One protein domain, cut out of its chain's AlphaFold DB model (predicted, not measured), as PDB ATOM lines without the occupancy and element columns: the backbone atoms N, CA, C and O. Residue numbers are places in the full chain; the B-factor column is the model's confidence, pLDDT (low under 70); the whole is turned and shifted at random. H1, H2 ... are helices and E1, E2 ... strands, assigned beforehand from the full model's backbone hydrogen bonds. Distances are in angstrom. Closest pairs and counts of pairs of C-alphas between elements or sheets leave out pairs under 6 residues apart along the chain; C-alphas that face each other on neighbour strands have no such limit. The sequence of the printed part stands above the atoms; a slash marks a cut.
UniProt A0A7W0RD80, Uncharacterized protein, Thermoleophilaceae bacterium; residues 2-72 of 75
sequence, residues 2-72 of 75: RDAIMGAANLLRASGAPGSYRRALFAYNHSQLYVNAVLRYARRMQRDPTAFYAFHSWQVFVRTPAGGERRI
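What this domain is: This is residues 2 to 72 of the 75 residues of an uncharacterized protein of Thermoleophilaceae bacterium (UniProt A0A7W0RD80). An open chain of helices zigzags from corner to corner and ends in a small two-stranded hairpin, E1 and E2, which touches none of the helices. The longest helix, H3, has H2 at its first end and the short H4 at the corner of its last end, while H1 packs on H2 with its last residues and sticks out with residues 2 to 7. The printed part has 71 residues with four named helices and two named strands, in the order H1, H2, H3, H4, E1, E2, and the sheet E1 - E2 is antiparallel. The class is mostly helix. The whole is loose, with a radius of gyration of the C-alphas of 15.7 A, and elongated, with spans of 48 by 27 by 26 A.

How they stand to each other: H1, residues 2 to 14, touches H2, residues 21 to 28, with its residues 11 to 14 alone; the closest C-alphas are those of Leu 12 and Ala 24, 5.0 A apart. Their lines stand at a steep tilt of 65 degrees, opposite ways. H3, residues 32 to 47, touches H2 with residues 32 to 35 alone, and the closest C-alphas, of Leu 25 and Val 35, are 5.6 A apart. H2 and H3 run opposite ways at a steep tilt of 49 degrees. H1 and H3 are apart. H4, residues 51 to 56, and H3 only just touch, with 3 pairs of C-alphas within 8 A, and touch only at the corner by their link. Their closest C-alphas are those of Met 45 and Ala 51, 5.3 A apart, and their steep tilt is 53 degrees, opposite ways. E1, residues 61 to 63, and E2, residues 69 to 71, form an antiparallel hairpin at 148 degrees between their directions. N 62 and O 70 are within hydrogen-bond range at 2.8 A, as are N 70 and O 62 at 2.8 A. H3 is apart from E1 and E2. In H1, H2, H3 and H4 every O i to N i+4 pair is within hydrogen-bond range.

Where its parts are: H1 begins at C-alpha 2, (71.346, 91.201, 130.898), and is 18.5 A long. H2 is 10.5 A long. H3 measures 22.6 A from C-alpha 32 at (92.752, 76.748, 124.185) to C-alpha 47. H4 is 8.5 A long, E1 6.9 A and E2 6.7 A. E2 ends at C-alpha 71, (92.988, 97.814, 143.001).

The domain as a whole: The two C-alphas farthest apart are those of Gly 19 and Ala 66, at 49.2 A. The printed part has no cut, and no link is long. The mean pLDDT of the printed part is 93.6, and no printed residue is under 70.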
ATOM      1  N   ARG A   2      72.293  92.229 131.381       78.31
ATOM      2  CA  ARG A   2      71.346  91.201 130.898       78.31
ATOM      3  C   ARG A   2      71.541  90.836 129.421       78.31
ATOM      4  O   ARG A   2      71.627  89.655 129.097       78.31
ATOM      5  N   ASP A   3      71.678  91.834 128.554       86.44
ATOM      6  CA  ASP A   3      71.762  91.603 127.106       86.44
ATOM      7  C   ASP A   3      73.062  90.900 126.706       86.44
ATOM      8  O   ASP A   3      73.053  90.018 125.852       86.44
ATOM      9  N   ALA A   4      74.165  91.202 127.396       85.69
ATOM     10  CA  ALA A   4      75.441  90.524 127.183       85.69
ATOM     11  C   ALA A   4      75.375  89.033 127.562       85.69
ATOM     12  O   ALA A   4      75.929  88.193 126.853       85.69
ATOM     13  N   ILE A   5      74.660  88.688 128.641       89.38
ATOM     14  CA  ILE A   5      74.467  87.292 129.067       89.38
ATOM     15  C   ILE A   5      73.631  86.531 128.031       89.38
ATOM     16  O   ILE A   5      74.012  85.438 127.612       89.38
ATOM     17  N   MET A   6      72.522  87.122 127.577       93.69
ATOM     18  CA  MET A   6      71.658  86.506 126.566       93.69
ATOM     19  C   MET A   6      72.370  86.368 125.214       93.69
ATOM     20  O   MET A   6      72.274  85.323 124.572       93.69
ATOM     21  N   GLY A   7      73.137  87.383 124.806       94.12
ATOM     22  CA  GLY A   7      73.952  87.345 123.594       94.12
ATOM     23  C   GLY A   7      74.999  86.233 123.634       94.12
ATOM     24  O   GLY A   7      75.093  85.441 122.697       94.12
ATOM     25  N   ALA A   8      75.724  86.103 124.749       93.56
ATOM     26  CA  ALA A   8      76.676  85.014 124.941       93.56
ATOM     27  C   ALA A   8      75.987  83.639 124.898       93.56
ATOM     28  O   ALA A   8      76.479  82.732 124.230       93.56
ATOM     29  N   ALA A   9      74.826  83.479 125.540       94.94
ATOM     30  CA  ALA A   9      74.077  82.223 125.506       94.94
ATOM     31  C   ALA A   9      73.638  81.837 124.081       94.94
ATOM     32  O   ALA A   9      73.795  80.680 123.680       94.94
ATOM     33  N   ASN A  10      73.147  82.802 123.298       96.69
ATOM     34  CA  ASN A  10      72.769  82.589 121.900       96.69
ATOM     35  C   ASN A  10      73.973  82.190 121.041       96.69
ATOM     36  O   ASN A  10      73.893  81.214 120.296       96.69
ATOM     37  N   LEU A  11      75.099  82.888 121.196       96.06
ATOM     38  CA  LEU A  11      76.344  82.577 120.495       96.06
ATOM     39  C   LEU A  11      76.853  81.171 120.839       96.06
ATOM     40  O   LEU A  11      77.207  80.404 119.942       96.06
ATOM     41  N   LEU A  12      76.851  80.797 122.121       97.50
ATOM     42  CA  LEU A  12      77.282  79.467 122.554       97.50
ATOM     43  C   LEU A  12      76.379  78.372 121.983       97.50
ATOM     44  O   LEU A  12      76.887  77.353 121.511       97.50
ATOM     45  N   ARG A  13      75.055  78.583 121.981       97.94
ATOM     46  CA  ARG A  13      74.112  77.637 121.374       97.94
ATOM     47  C   ARG A  13      74.338  77.502 119.870       97.94
ATOM     48  O   ARG A  13      74.483  76.381 119.390       97.94
ATOM     49  N   ALA A  14      74.453  78.616 119.151       98.00
ATOM     50  CA  ALA A  14      74.752  78.618 117.718       98.00
ATOM     51  C   ALA A  14      76.093  77.928 117.394       98.00
ATOM     52  O   ALA A  14      76.255  77.339 116.330       98.00
ATOM     53  N   SER A  15      77.034  77.945 118.340       97.94
ATOM     54  CA  SER A  15      78.364  77.343 118.198       97.94
ATOM     55  C   SER A  15      78.447  75.874 118.650       97.94
ATOM     56  O   SER A  15      79.526  75.278 118.603       97.94
ATOM     57  N   GLY A  16      77.326  75.271 119.068       96.81
ATOM     58  CA  GLY A  16      77.219  73.837 119.360       96.81
ATOM     59  C   GLY A  16      77.020  73.462 120.831       96.81
ATOM     60  O   GLY A  16      77.066  72.276 121.153       96.81
ATOM     61  N   ALA A  17      76.794  74.413 121.742       97.06
ATOM     62  CA  ALA A  17      76.351  74.091 123.100       97.06
ATOM     63  C   ALA A  17      74.854  73.693 123.122       97.06
ATOM     64  O   ALA A  17      74.059  74.279 122.387       97.06
ATOM     65  N   PRO A  18      74.432  72.740 123.978       96.12
ATOM     66  CA  PRO A  18      75.231  72.034 124.986       96.12
ATOM     67  C   PRO A  18      76.000  70.807 124.458       96.12
ATOM     68  O   PRO A  18      76.763  70.219 125.216       96.12
ATOM     69  N   GLY A  19      75.846  70.429 123.182       97.75
ATOM     70  CA  GLY A  19      76.486  69.234 122.609       97.75
ATOM     71  C   GLY A  19      78.019  69.234 122.696       97.75
ATOM     72  O   GLY A  19      78.625  68.199 122.958       97.75
ATOM     73  N   SER A  20      78.664  70.395 122.535       97.69
ATOM     74  CA  SER A  20      80.103  70.562 122.764       97.69
ATOM     75  C   SER A  20      80.456  71.955 123.287       97.69
ATOM     76  O   SER A  20      80.698  72.897 122.527       97.69
ATOM     77  N   TYR A  21      80.574  72.081 124.612       97.50
ATOM     78  CA  TYR A  21      81.029  73.325 125.245       97.50
ATOM     79  C   TYR A  21      82.455  73.719 124.847       97.50
ATOM     80  O   TYR A  21      82.738  74.905 124.723       97.50
ATOM     81  N   ARG A  22      83.355  72.753 124.605       98.12
ATOM     82  CA  ARG A  22      84.722  73.059 124.142       98.12
ATOM     83  C   ARG A  22      84.708  73.783 122.801       98.12
ATOM     84  O   ARG A  22      85.375  74.803 122.666       98.12
ATOM     85  N   ARG A  23      83.935  73.271 121.833       98.00
ATOM     86  CA  ARG A  23      83.784  73.892 120.512       98.00
ATOM     87  C   ARG A  23      83.144  75.273 120.633       98.00
ATOM     88  O   ARG A  23      83.671  76.228 120.076       98.00
ATOM     89  N   ALA A  24      82.059  75.379 121.400       98.31
ATOM     90  CA  ALA A  24      81.342  76.638 121.568       98.31
ATOM     91  C   ALA A  24      82.205  77.735 122.217       98.31
ATOM     92  O   ALA A  24      82.215  78.872 121.751       98.31
ATOM     93  N   LEU A  25      82.981  77.394 123.249       98.06
ATOM     94  CA  LEU A  25      83.903  78.331 123.898       98.06
ATOM     95  C   LEU A  25      85.079  78.715 122.995       98.06
ATOM     96  O   LEU A  25      85.518  79.860 123.040       98.06
ATOM     97  N   PHE A  26      85.577  77.789 122.168       98.06
ATOM     98  CA  PHE A  26      86.646  78.092 121.214       98.06
ATOM     99  C   PHE A  26      86.174  79.039 120.101       98.06
ATOM    100  O   PHE A  26      86.931  79.908 119.689       98.06
ATOM    101  N   ALA A  27      84.918  78.918 119.657       97.50
ATOM    102  CA  ALA A  27      84.313  79.852 118.704       97.50
ATOM    103  C   ALA A  27      84.108  81.255 119.304       97.50
ATOM    104  O   ALA A  27      84.217  82.252 118.595       97.50
ATOM    105  N   TYR A  28      83.840  81.343 120.612       95.38
ATOM    106  CA  TYR A  28      83.781  82.620 121.329       95.38
ATOM    107  C   TYR A  28      85.163  83.281 121.429       95.38
ATOM    108  O   TYR A  28      85.311  84.483 121.224       95.38
ATOM    109  N   ASN A  29      86.185  82.490 121.762       97.12
ATOM    110  CA  ASN A  29      87.566  82.941 121.855       97.12
ATOM    111  C   ASN A  29      88.511  81.803 121.440       97.12
ATOM    112  O   ASN A  29      88.581  80.777 122.120       97.12
ATOM    113  N   HIS A  30      89.272  82.012 120.358       97.69
ATOM    114  CA  HIS A  30      90.171  81.025 119.739       97.69
ATOM    115  C   HIS A  30      91.443  80.715 120.562       97.69
ATOM    116  O   HIS A  30      92.522  80.488 120.017       97.69
ATOM    117  N   SER A  31      91.341  80.672 121.890       98.38
ATOM    118  CA  SER A  31      92.417  80.300 122.804       98.38
ATOM    119  C   SER A  31      92.070  79.019 123.557       98.38
ATOM    120  O   SER A  31      91.116  78.960 124.333       98.38
ATOM    121  N   GLN A  32      92.896  77.982 123.402       98.19
ATOM    122  CA  GLN A  32      92.752  76.748 124.185       98.19
ATOM    123  C   GLN A  32      92.920  77.002 125.690       98.19
ATOM    124  O   GLN A  32      92.266  76.345 126.503       98.19
ATOM    125  N   LEU A  33      93.755  77.978 126.074       98.38
ATOM    126  CA  LEU A  33      93.913  78.386 127.470       98.38
ATOM    127  C   LEU A  33      92.612  78.977 128.019       98.38
ATOM    128  O   LEU A  33      92.193  78.592 129.111       98.38
ATOM    129  N   TYR A  34      91.936  79.829 127.241       97.50
ATOM    130  CA  TYR A  34      90.629  80.380 127.605       97.50
ATOM    131  C   TYR A  34      89.588  79.270 127.804       97.50
ATOM    132  O   TYR A  34      88.963  79.188 128.862       97.50
ATOM    133  N   VAL A  35      89.465  78.353 126.834       98.31
ATOM    134  CA  VAL A  35      88.539  77.208 126.914       98.31
ATOM    135  C   VAL A  35      88.794  76.383 128.176       98.31
ATOM    136  O   VAL A  35      87.870  76.060 128.925       98.31
ATOM    137  N   ASN A  36      90.059  76.050 128.440       98.50
ATOM    138  CA  ASN A  36      90.438  75.243 129.594       98.50
ATOM    139  C   ASN A  36      90.178  75.969 130.924       98.50
ATOM    140  O   ASN A  36      89.739  75.326 131.882       98.50
ATOM    141  N   ALA A  37      90.415  77.282 130.987       97.81
ATOM    142  CA  ALA A  37      90.159  78.098 132.170       97.81
ATOM    143  C   ALA A  37      88.659  78.170 132.491       97.81
ATOM    144  O   ALA A  37      88.260  77.820 133.602       97.81
ATOM    145  N   VAL A  38      87.813  78.518 131.513       97.06
ATOM    146  CA  VAL A  38      86.353  78.607 131.706       97.06
ATOM    147  C   VAL A  38      85.772  77.267 132.159       97.06
ATOM    148  O   VAL A  38      85.020  77.213 133.130       97.06
ATOM    149  N   LEU A  39      86.179  76.157 131.534       97.75
ATOM    150  CA  LEU A  39      85.730  74.820 131.944       97.75
ATOM    151  C   LEU A  39      86.223  74.420 133.340       97.75
ATOM    152  O   LEU A  39      85.586  73.607 134.014       97.75
ATOM    153  N   ARG A  40      87.367  74.940 133.796       97.50
ATOM    154  CA  ARG A  40      87.845  74.718 135.166       97.50
ATOM    155  C   ARG A  40      86.991  75.488 136.171       97.50
ATOM    156  O   ARG A  40      86.552  74.882 137.145       97.50
ATOM    157  N   TYR A  41      86.695  76.759 135.904       95.81
ATOM    158  CA  TYR A  41      85.807  77.560 136.751       95.81
ATOM    159  C   TYR A  41      84.396  76.973 136.819       95.81
ATOM    160  O   TYR A  41      83.884  76.765 137.917       95.81
ATOM    161  N   ALA A  42      83.817  76.590 135.677       95.69
ATOM    162  CA  ALA A  42      82.499  75.960 135.624       95.69
ATOM    163  C   ALA A  42      82.446  74.674 136.467       95.69
ATOM    164  O   ALA A  42      81.545  74.507 137.284       95.69
ATOM    165  N   ARG A  43      83.453  73.794 136.347       96.75
ATOM    166  CA  ARG A  43      83.539  72.574 137.171       96.75
ATOM    167  C   ARG A  43      83.713  72.863 138.660       96.75
ATOM    168  O   ARG A  43      83.244  72.071 139.474       96.75
ATOM    169  N   ARG A  44      84.389  73.956 139.032       97.00
ATOM    170  CA  ARG A  44      84.512  74.366 140.437       97.00
ATOM    171  C   ARG A  44      83.170  74.854 140.980       97.00
ATOM    172  O   ARG A  44      82.769  74.367 142.025       97.00
ATOM    173  N   MET A  45      82.464  75.715 140.247       95.69
ATOM    174  CA  MET A  45      81.133  76.205 140.636       95.69
ATOM    175  C   MET A  45      80.083  75.084 140.703       95.69
ATOM    176  O   MET A  45      79.223  75.102 141.572       95.69
ATOM    177  N   GLN A  46      80.168  74.076 139.826       94.62
ATOM    178  CA  GLN A  46      79.292  72.895 139.883       94.62
ATOM    179  C   GLN A  46      79.528  72.040 141.135       94.62
ATOM    180  O   GLN A  46      78.589  71.453 141.661       94.62
ATOM    181  N   ARG A  47      80.783  71.935 141.588       97.06
ATOM    182  CA  ARG A  47      81.154  71.169 142.790       97.06
ATOM    183  C   ARG A  47      80.872  71.921 144.085       97.06
ATOM    184  O   ARG A  47      80.652  71.291 145.110       97.06
ATOM    185  N   ASP A  48      80.955  73.242 144.037       96.62
ATOM    186  CA  ASP A  48      80.854  74.127 145.185       96.62
ATOM    187  C   ASP A  48      80.107  75.401 144.763       96.62
ATOM    188  O   ASP A  48      80.712  76.298 144.160       96.62
ATOM    189  N   PRO A  49      78.803  75.502 145.071       90.19
ATOM    190  CA  PRO A  49      78.007  76.678 144.738       90.19
ATOM    191  C   PRO A  49      78.553  77.974 145.351       90.19
ATOM    192  O   PRO A  49      78.363  79.048 144.780       90.19
ATOM    193  N   THR A  50      79.284  77.899 146.473       94.19
ATOM    194  CA  THR A  50      79.861  79.089 147.117       94.19
ATOM    195  C   THR A  50      81.032  79.673 146.328       94.19
ATOM    196  O   THR A  50      81.314  80.869 146.424       94.19
ATOM    197  N   ALA A  51      81.660  78.873 145.456       94.06
ATOM    198  CA  ALA A  51      82.749  79.327 144.602       94.06
ATOM    199  C   ALA A  51      82.317  80.437 143.632       94.06
ATOM    200  O   ALA A  51      83.151  81.251 143.238       94.06
ATOM    201  N   PHE A  52      81.030  80.504 143.265       89.00
ATOM    202  CA  PHE A  52      80.516  81.619 142.469       89.00
ATOM    203  C   PHE A  52      80.766  82.959 143.165       89.00
ATOM    204  O   PHE A  52      81.292  83.874 142.533       89.00
ATOM    205  N   TYR A  53      80.460  83.058 144.461       90.00
ATOM    206  CA  TYR A  53      80.662  84.289 145.223       90.00
ATOM    207  C   TYR A  53      82.139  84.657 145.298       90.00
ATOM    208  O   TYR A  53      82.476  85.803 145.030       90.00
ATOM    209  N   ALA A  54      83.015  83.680 145.550       90.25
ATOM    210  CA  ALA A  54      84.457  83.909 145.599       90.25
ATOM    211  C   ALA A  54      85.018  84.454 144.273       90.25
ATOM    212  O   ALA A  54      85.822  85.384 144.275       90.25
ATOM    213  N   PHE A  55      84.587  83.907 143.131       89.81
ATOM    214  CA  PHE A  55      85.018  84.407 141.822       89.81
ATOM    215  C   PHE A  55      84.398  85.761 141.480       89.81
ATOM    216  O   PHE A  55      85.070  86.611 140.904       89.81
ATOM    217  N   HIS A  56      83.133  85.969 141.841       85.62
ATOM    218  CA  HIS A  56      82.439  87.231 141.612       85.62
ATOM    219  C   HIS A  56      83.040  88.377 142.436       85.62
ATOM    220  O   HIS A  56      83.092  89.508 141.963       85.62
ATOM    221  N   SER A  57      83.522  88.094 143.649       87.19
ATOM    222  CA  SER A  57      84.158  89.074 144.534       87.19
ATOM    223  C   SER A  57      85.679  89.162 144.363       87.19
ATOM    224  O   SER A  57      86.354  89.746 145.213       87.19
ATOM    225  N   TRP A  58      86.261  88.554 143.321       86.75
ATOM    226  CA  TRP A  58      87.717  88.536 143.167       86.75
ATOM    227  C   TRP A  58      88.255  89.943 142.854       86.75
ATOM    228  O   TRP A  58      87.999  90.538 141.804       86.75
ATOM    229  N   GLN A  59      89.052  90.469 143.784       87.69
ATOM    230  CA  GLN A  59      89.774  91.726 143.636       87.69
ATOM    231  C   GLN A  59      90.982  91.591 142.697       87.69
ATOM    232  O   GLN A  59      91.832  90.718 142.869       87.69
ATOM    233  N   VAL A  60      91.081  92.491 141.719       87.25
ATOM    234  CA  VAL A  60      92.211  92.581 140.793       87.25
ATOM    235  C   VAL A  60      93.058  93.783 141.177       87.25
ATOM    236  O   VAL A  60      92.553  94.905 141.265       87.25
ATOM    237  N   PHE A  61      94.351  93.542 141.366       88.75
ATOM    238  CA  PHE A  61      95.356  94.555 141.663       88.75
ATOM    239  C   PHE A  61      96.345  94.639 140.501       88.75
ATOM    240  O   PHE A  61      96.725  93.622 139.923       88.75
ATOM    241  N   VAL A  62      96.754  95.854 140.145       89.44
ATOM    242  CA  VAL A  62      97.777  96.109 139.125       89.44
ATOM    243  C   VAL A  62      98.926  96.896 139.725       89.44
ATOM    244  O   VAL A  62      98.716  97.814 140.517       89.44
ATOM    245  N   ARG A  63     100.152  96.563 139.322       91.38
ATOM    246  CA  ARG A  63     101.333  97.342 139.697       91.38
ATOM    247  C   ARG A  63     101.301  98.698 139.000       91.38
ATOM    248  O   ARG A  63     100.983  98.794 137.817       91.38
ATOM    249  N   THR A  64     101.625  99.740 139.749       90.94
ATOM    250  CA  THR A  64     101.676 101.119 139.267       90.94
ATOM    251  C   THR A  64     103.118 101.544 138.990       90.94
ATOM    252  O   THR A  64     104.030 101.075 139.676       90.94
ATOM    253  N   PRO A  65     103.351 102.469 138.038       89.31
ATOM    254  CA  PRO A  65     104.688 103.008 137.777       89.31
ATOM    255  C   PRO A  65     105.332 103.700 138.988       89.31
ATOM    256  O   PRO A  65     106.550 103.752 139.083       89.31
ATOM    257  N   ALA A  66     104.521 104.193 139.931       88.81
ATOM    258  CA  ALA A  66     104.979 104.826 141.168       88.81
ATOM    259  C   ALA A  66     105.436 103.822 142.253       88.81
ATOM    260  O   ALA A  66     105.768 104.234 143.358       88.81
ATOM    261  N   GLY A  67     105.442 102.515 141.960       83.50
ATOM    262  CA  GLY A  67     105.973 101.484 142.860       83.50
ATOM    263  C   GLY A  67     104.967 100.862 143.837       83.50
ATOM    264  O   GLY A  67     105.372 100.067 144.678       83.50
ATOM    265  N   GLY A  68     103.669 101.166 143.721       89.12
ATOM    266  CA  GLY A  68     102.601 100.563 144.540       89.12
ATOM    267  C   GLY A  68     101.628  99.688 143.743       89.12
ATOM    268  O   GLY A  68     101.654  99.686 142.511       89.12
ATOM    269  N   GLU A  69     100.730  98.975 144.421       89.31
ATOM    270  CA  GLU A  69      99.625  98.245 143.786       89.31
ATOM    271  C   GLU A  69      98.321  99.049 143.853       89.31
ATOM    272  O   GLU A  69      97.971  99.618 144.885       89.31
ATOM    273  N   ARG A  70      97.584  99.094 142.741       88.38
ATOM    274  CA  ARG A  70      96.262  99.716 142.652       88.38
ATOM    275  C   ARG A  70      95.212  98.655 142.381       88.38
ATOM    276  O   ARG A  70      95.278  97.951 141.375       88.38
ATOM    277  N   ARG A  71      94.199  98.599 143.236       86.31
ATOM    278  CA  ARG A  71      92.988  97.814 143.001       86.31
ATOM    279  C   ARG A  71      92.171  98.416 141.853       86.31
ATOM    280  O   ARG A  71      91.946  99.622 141.837       86.31
ATOM    281  N   ILE A  72      91.726  97.593 140.906       85.25
ATOM    282  CA  ILE A  72      90.987  98.041 139.709       85.25
ATOM    283  C   ILE A  72      89.597  97.413 139.544       85.25
ATOM    284  O   ILE A  72      88.879  97.777 138.619       85.25
TER     285      ILE A  72